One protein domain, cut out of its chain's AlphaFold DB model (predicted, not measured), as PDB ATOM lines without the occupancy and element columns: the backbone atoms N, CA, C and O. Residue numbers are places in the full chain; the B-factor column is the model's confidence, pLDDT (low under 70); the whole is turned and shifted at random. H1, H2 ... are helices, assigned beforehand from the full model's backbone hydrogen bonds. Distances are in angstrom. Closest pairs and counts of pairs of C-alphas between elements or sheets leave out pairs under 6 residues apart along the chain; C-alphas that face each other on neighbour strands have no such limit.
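This is residues 139 to 191 of the 212 residues of an uncharacterized protein of Amanita muscaria Koide BX008 (UniProt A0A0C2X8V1). H1 makes one end of this domain, and two short helices, H2 and H3, meet at a corner at the other end; residues 153 to 164 loop between them. From H3 the last stretch, residues 178 to 191, folds back along the length of the domain toward the end where H1 begins, and near H2 its residues 182 to 183 are side by side with residues 163 to 164 in a short parallel pairing. The printed part has 53 residues with three named helices, in the order H1, H2, H3, and no named strand. The class is all helix, though just 23 of the 53 residues are in named elements. The whole is compact, with a radius of gyration of the C-alphas of 10.9 A, and the C-alphas span 32 by 21 by 15 A.

Start with H1, residues 142 to 152, which touches no helix. Go on to H2, residues 165 to 170: H1 and H2 are apart, but only just, with their closest C-alphas 8.5 A from each other. Next comes H3, residues 172 to 177, which is apart from H1. H2 and H3 touch only at the corner by their link; look there for their closest C-alphas, those of Ala 168 and Lys 175, 4.4 A apart. Their lines stand at a steep tilt of 38 degrees, only just past shallow. The two run opposite ways, and their centres are 8.5 A apart. In H1, H2 and H3 every backbone O i to N i+4 pair is within hydrogen-bond range.

Find C-alpha 142 at (35.740, 43.020, 23.848); from there H1 runs 15.2 A to C-alpha 152 at (31.265, 29.823, 30.017). H2 begins at C-alpha 165 and runs 8.9 A to C-alpha 170. After Ser 171, H3 begins at C-alpha 172 and runs 8.6 A to C-alpha 177 at (20.237, 22.839, 20.269).

Look from C-alpha 140 to C-alpha 180 for the two C-alphas farthest apart, those of Gln 140 and Gly 180, at 33.5 A. The first and last printed C-alphas, those of Pro 139 and Phe 191, are 13.5 A apart. The printed part has no cut. The link from H1 to H2 is long, with 12 residues, and the link from H2 to H3 is tight, with 1 residue. In the stretch after H3, residues 178 to 191, the C-alphas lie 5 to 19 A from the mean of all C-alphas. In the B-factor column you will find a mean pLDDT of 81.3 for the printed part; residues 139 to 140, residue 142 and residues 189 to 191 are under 70, where the model's confidence is low.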
ATOM      1  N   PRO A 139      40.881  39.289  29.150       58.22
ATOM      2  CA  PRO A 139      40.743  39.369  27.704       58.22
ATOM      3  C   PRO A 139      40.973  40.813  27.242       58.22
ATOM      4  O   PRO A 139      40.213  41.705  27.593       58.22
ATOM      5  N   GLN A 140      42.038  41.029  26.466       60.53
ATOM      6  CA  GLN A 140      42.493  42.357  26.022       60.53
ATOM      7  C   GLN A 140      41.613  42.950  24.909       60.53
ATOM      8  O   GLN A 140      41.944  43.976  24.320       60.53
ATOM      9  N   SER A 141      40.511  42.277  24.572       70.88
ATOM     10  CA  SER A 141      39.539  42.778  23.617       70.88
ATOM     11  C   SER A 141      38.125  42.374  24.013       70.88
ATOM     12  O   SER A 141      37.879  41.246  24.462       70.88
ATOM     13  N   HIS A 142      37.176  43.265  23.736       69.06
ATOM     14  CA  HIS A 142      35.740  43.020  23.848       69.06
ATOM     15  C   HIS A 142      35.303  41.719  23.151       69.06
ATOM     16  O   HIS A 142      34.459  40.974  23.657       69.06
ATOM     17  N   LYS A 143      35.915  41.401  22.002       76.56
ATOM     18  CA  LYS A 143      35.662  40.155  21.269       76.56
ATOM     19  C   LYS A 143      36.072  38.936  22.097       76.56
ATOM     20  O   LYS A 143      35.256  38.052  22.316       76.56
ATOM     21  N   THR A 144      37.289  38.928  22.640       74.19
ATOM     22  CA  THR A 144      37.777  37.826  23.485       74.19
ATOM     23  C   THR A 144      36.955  37.680  24.769       74.19
ATOM     24  O   THR A 144      36.718  36.562  25.220       74.19
ATOM     25  N   SER A 145      36.494  38.790  25.356       75.38
ATOM     26  CA  SER A 145      35.582  38.778  26.509       75.38
ATOM     27  C   SER A 145      34.256  38.105  26.168       75.38
ATOM     28  O   SER A 145      33.795  37.235  26.908       75.38
ATOM     29  N   THR A 146      33.684  38.472  25.021       79.88
ATOM     30  CA  THR A 146      32.428  37.909  24.516       79.88
ATOM     31  C   THR A 146      32.569  36.413  24.250       79.88
ATOM     32  O   THR A 146      31.754  35.634  24.736       79.88
ATOM     33  N   ASP A 147      33.639  35.990  23.577       79.19
ATOM     34  CA  ASP A 147      33.881  34.580  23.257       79.19
ATOM     35  C   ASP A 147      34.052  33.733  24.535       79.19
ATOM     36  O   ASP A 147      33.448  32.668  24.673       79.19
ATOM     37  N   LYS A 148      34.809  34.233  25.525       79.25
ATOM     38  CA  LYS A 148      34.971  33.563  26.829       79.25
ATOM     39  C   LYS A 148      33.648  33.470  27.597       79.25
ATOM     40  O   LYS A 148      33.370  32.435  28.202       79.25
ATOM     41  N   ALA A 149      32.836  34.529  27.584       80.81
ATOM     42  CA  ALA A 149      31.528  34.538  28.235       80.81
ATOM     43  C   ALA A 149      30.556  33.552  27.569       80.81
ATOM     44  O   ALA A 149      29.897  32.785  28.266       80.81
ATOM     45  N   LEU A 150      30.534  33.505  26.234       82.81
ATOM     46  CA  LEU A 150      29.734  32.549  25.473       82.81
ATOM     47  C   LEU A 150      30.101  31.108  25.819       82.81
ATOM     48  O   LEU A 150      29.212  30.322  26.133       82.81
ATOM     49  N   VAL A 151      31.391  30.766  25.839       79.62
ATOM     50  CA  VAL A 151      31.838  29.417  26.225       79.62
ATOM     51  C   VAL A 151      31.416  29.084  27.656       79.62
ATOM     52  O   VAL A 151      30.848  28.017  27.890       79.62
ATOM     53  N   ARG A 152      31.647  30.000  28.607       83.75
ATOM     54  CA  ARG A 152      31.265  29.823  30.017       83.75
ATOM     55  C   ARG A 152      29.773  29.534  30.171       83.75
ATOM     56  O   ARG A 152      29.397  28.673  30.961       83.75
ATOM     57  N   ASP A 153      28.943  30.239  29.412       85.00
ATOM     58  CA  ASP A 153      27.489  30.185  29.551       85.00
ATOM     59  C   ASP A 153      26.847  29.123  28.637       85.00
ATOM     60  O   ASP A 153      25.624  28.984  28.607       85.00
ATOM     61  N   GLY A 154      27.649  28.330  27.913       83.75
ATOM     62  CA  GLY A 154      27.169  27.277  27.012       83.75
ATOM     63  C   GLY A 154      26.514  27.818  25.738       83.75
ATOM     64  O   GLY A 154      25.582  27.209  25.216       83.75
ATOM     65  N   PHE A 155      26.986  28.970  25.260       87.69
ATOM     66  CA  PHE A 155      26.516  29.701  24.080       87.69
ATOM     67  C   PHE A 155      25.049  30.135  24.156       87.69
ATOM     68  O   PHE A 155      24.392  30.302  23.128       87.69
ATOM     69  N   LYS A 156      24.526  30.326  25.371       89.25
ATOM     70  CA  LYS A 156      23.162  30.797  25.621       89.25
ATOM     71  C   LYS A 156      23.147  31.977  26.578       89.25
ATOM     72  O   LYS A 156      23.986  32.103  27.466       89.25
ATOM     73  N   CYS A 157      22.139  32.825  26.434       87.94
ATOM     74  CA  CYS A 157      21.835  33.842  27.423       87.94
ATOM     75  C   CYS A 157      21.362  33.169  28.719       87.94
ATOM     76  O   CYS A 157      20.386  32.420  28.710       87.94
ATOM     77  N   LEU A 158      22.003  33.479  29.847       82.31
ATOM     78  CA  LEU A 158      21.614  32.940  31.157       82.31
ATOM     79  C   LEU A 158      20.208  33.369  31.610       82.31
ATOM     80  O   LEU A 158      19.616  32.705  32.453       82.31
ATOM     81  N   ILE A 159      19.677  34.467  31.062       82.62
ATOM     82  CA  ILE A 159      18.375  35.019  31.455       82.62
ATOM     83  C   ILE A 159      17.249  34.461  30.585       82.62
ATOM     84  O   ILE A 159      16.263  33.953  31.108       82.62
ATOM     85  N   SER A 160      17.377  34.547  29.258       85.62
ATOM     86  CA  SER A 160      16.327  34.096  28.334       85.62
ATOM     87  C   SER A 160      16.456  32.627  27.926       85.62
ATOM     88  O   SER A 160      15.530  32.070  27.344       85.62
ATOM     89  N   GLY A 161      17.610  31.999  28.167       87.31
ATOM     90  CA  GLY A 161      17.925  30.652  27.681       87.31
ATOM     91  C   GLY A 161      18.133  30.562  26.165       87.31
ATOM     92  O   GLY A 161      18.383  29.470  25.659       87.31
ATOM     93  N   ALA A 162      18.028  31.677  25.438       91.75
ATOM     94  CA  ALA A 162      18.191  31.718  23.990       91.75
ATOM     95  C   ALA A 162      19.655  31.536  23.584       91.75
ATOM     96  O   ALA A 162      20.553  32.089  24.223       91.75
ATOM     97  N   TYR A 163      19.886  30.776  22.515       91.62
ATOM     98  CA  TYR A 163      21.222  30.495  21.998       91.62
ATOM     99  C   TYR A 163      21.735  31.642  21.128       91.62
ATOM    100  O   TYR A 163      20.968  32.285  20.406       91.62
ATOM    101  N   ASP A 164      23.047  31.866  21.172       92.75
ATOM    102  CA  ASP A 164      23.703  32.884  20.366       92.75
ATOM    103  C   ASP A 164      23.669  32.534  18.877       92.75
ATOM    104  O   ASP A 164      24.166  31.492  18.438       92.75
ATOM    105  N   ILE A 165      23.090  33.438  18.088       91.31
ATOM    106  CA  ILE A 165      22.883  33.230  16.655       91.31
ATOM    107  C   ILE A 165      24.202  33.095  15.887       91.31
ATOM    108  O   ILE A 165      24.299  32.255  14.994       91.31
ATOM    109  N   ASN A 166      25.231  33.868  16.242       88.69
ATOM    110  CA  ASN A 166      26.507  33.854  15.527       88.69
ATOM    111  C   ASN A 166      27.251  32.539  15.778       88.69
ATOM    112  O   ASN A 166      27.772  31.928  14.845       88.69
ATOM    113  N   SER A 167      27.215  32.057  17.017       86.88
ATOM    114  CA  SER A 167      27.768  30.760  17.411       86.88
ATOM    115  C   SER A 167      27.019  29.601  16.739       86.88
ATOM    116  O   SER A 167      27.632  28.665  16.225       86.88
ATOM    117  N   ALA A 168      25.685  29.683  16.657       86.31
ATOM    118  CA  ALA A 168      24.851  28.690  15.980       86.31
ATOM    119  C   ALA A 168      25.062  28.640  14.455       86.31
ATOM    120  O   ALA A 168      24.897  27.585  13.845       86.31
ATOM    121  N   LEU A 169      25.451  29.746  13.814       86.62
ATOM    122  CA  LEU A 169      25.821  29.736  12.395       86.62
ATOM    123  C   LEU A 169      27.127  28.971  12.134       86.62
ATOM    124  O   LEU A 169      27.294  28.422  11.047       86.62
ATOM    125  N   GLN A 170      28.019  28.903  13.124       83.44
ATOM    126  CA  GLN A 170      29.325  28.249  13.012       83.44
ATOM    127  C   GLN A 170      29.333  26.796  13.512       83.44
ATOM    128  O   GLN A 170      30.275  26.062  13.227       83.44
ATOM    129  N   SER A 171      28.289  26.350  14.219       83.69
ATOM    130  CA  SER A 171      28.183  24.986  14.748       83.69
ATOM    131  C   SER A 171      26.801  24.379  14.509       83.69
ATOM    132  O   SER A 171      25.787  24.851  15.026       83.69
ATOM    133  N   ALA A 172      26.764  23.263  13.775       83.12
ATOM    134  CA  ALA A 172      25.538  22.503  13.530       83.12
ATOM    135  C   ALA A 172      24.915  21.945  14.823       83.12
ATOM    136  O   ALA A 172      23.692  21.827  14.919       83.12
ATOM    137  N   GLU A 173      25.738  21.642  15.828       82.44
ATOM    138  CA  GLU A 173      25.277  21.193  17.141       82.44
ATOM    139  C   GLU A 173      24.510  22.303  17.866       82.44
ATOM    140  O   GLU A 173      23.372  22.086  18.286       82.44
ATOM    141  N   LEU A 174      25.084  23.510  17.931       81.56
ATOM    142  CA  LEU A 174      24.436  24.675  18.541       81.56
ATOM    143  C   LEU A 174      23.184  25.092  17.765       81.56
ATOM    144  O   LEU A 174      22.157  25.405  18.362       81.56
ATOM    145  N   LYS A 175      23.225  25.012  16.430       84.31
ATOM    146  CA  LYS A 175      22.058  25.259  15.573       84.31
ATOM    147  C   LYS A 175      20.905  24.301  15.862       84.31
ATOM    148  O   LYS A 175      19.745  24.707  15.836       84.31
ATOM    149  N   ARG A 176      21.215  23.029  16.130       85.31
ATOM    150  CA  ARG A 176      20.223  22.018  16.514       85.31
ATOM    151  C   ARG A 176      19.703  22.264  17.930       85.31
ATOM    152  O   ARG A 176      18.496  22.185  18.132       85.31
ATOM    153  N   ALA A 177      20.589  22.581  18.874       79.31
ATOM    154  CA  ALA A 177      20.237  22.839  20.269       79.31
ATOM    155  C   ALA A 177      19.359  24.092  20.440       79.31
ATOM    156  O   ALA A 177      18.405  24.076  21.210       79.31
ATOM    157  N   GLY A 178      19.634  25.154  19.680       83.12
ATOM    158  CA  GLY A 178      18.901  26.419  19.726       83.12
ATOM    159  C   GLY A 178      17.740  26.539  18.739       83.12
ATOM    160  O   GLY A 178      17.269  27.649  18.496       83.12
ATOM    161  N   ARG A 179      17.287  25.443  18.115       87.75
ATOM    162  CA  ARG A 179      16.260  25.485  17.061       87.75
ATOM    163  C   ARG A 179      14.992  26.197  17.555       87.75
ATOM    164  O   ARG A 179      14.339  25.737  18.483       87.75
ATOM    165  N   GLY A 180      14.633  27.303  16.899       84.00
ATOM    166  CA  GLY A 180      13.470  28.125  17.264       84.00
ATOM    167  C   GLY A 180      13.708  29.118  18.409       84.00
ATOM    168  O   GLY A 180      12.793  29.858  18.746       84.00
ATOM    169  N   ASN A 181      14.917  29.173  18.977       91.44
ATOM    170  CA  ASN A 181      15.289  30.078  20.067       91.44
ATOM    171  C   ASN A 181      16.721  30.622  19.881       91.44
ATOM    172  O   ASN A 181      17.585  30.462  20.747       91.44
ATOM    173  N   LEU A 182      16.976  31.218  18.711       90.44
ATOM    174  CA  LEU A 182      18.239  31.876  18.373       90.44
ATOM    175  C   LEU A 182      18.073  33.393  18.453       90.44
ATOM    176  O   LEU A 182      17.150  33.945  17.856       90.44
ATOM    177  N   THR A 183      18.992  34.070  19.132       90.00
ATOM    178  CA  THR A 183      19.025  35.534  19.216       90.00
ATOM    179  C   THR A 183      20.468  36.030  19.190       90.00
ATOM    180  O   THR A 183      21.362  35.322  19.656       90.00
ATOM    181  N   PRO A 184      20.741  37.245  18.687       87.50
ATOM    182  CA  PRO A 184      21.995  37.916  18.993       87.50
ATOM    183  C   PRO A 184      22.152  38.037  20.509       87.50
ATOM    184  O   PRO A 184      21.247  38.532  21.189       87.50
ATOM    185  N   THR A 185      23.283  37.580  21.042       84.00
ATOM    186  CA  THR A 185      23.634  37.805  22.447       84.00
ATOM    187  C   THR A 185      24.609  38.972  22.569       84.00
ATOM    188  O   THR A 185      25.328  39.310  21.630       84.00
ATOM    189  N   GLN A 186      24.591  39.630  23.725       81.19
ATOM    190  CA  GLN A 186      25.506  40.718  24.054       81.19
ATOM    191  C   GLN A 186      26.191  40.393  25.377       81.19
ATOM    192  O   GLN A 186      25.538  39.957  26.329       81.19
ATOM    193  N   CYS A 187      27.504  40.604  25.439       76.25
ATOM    194  CA  CYS A 187      28.263  40.435  26.669       76.25
ATOM    195  C   CYS A 187      27.975  41.617  27.602       76.25
ATOM    196  O   CYS A 187      28.391  42.745  27.346       76.25
ATOM    197  N   ALA A 188      27.245  41.365  28.689       70.50
ATOM    198  CA  ALA A 188      27.022  42.363  29.725       70.50
ATOM    199  C   ALA A 188      28.165  42.309  30.745       70.50
ATOM    200  O   ALA A 188      28.356  41.316  31.449       70.50
ATOM    201  N   HIS A 189      28.921  43.398  30.836       64.44
ATOM    202  CA  HIS A 189      29.960  43.560  31.841       64.44
ATOM    203  C   HIS A 189      29.340  44.001  33.174       64.44
ATOM    204  O   HIS A 189      28.664  45.025  33.235       64.44
ATOM    205  N   ILE A 190      29.580  43.246  34.254       63.72
ATOM    206  CA  ILE A 190      29.171  43.650  35.617       63.72
ATOM    207  C   ILE A 190      30.070  44.790  36.132       63.72
ATOM    208  O   ILE A 190      29.599  45.688  36.824       63.72
ATOM    209  N   PHE A 191      31.348  44.794  35.738       52.56
ATOM    210  CA  PHE A 191      32.292  45.895  35.942       52.56
ATOM    211  C   PHE A 191      32.890  46.294  34.595       52.56
ATOM    212  O   PHE A 191      33.201  45.418  33.789       52.56
TER     213      PHE A 191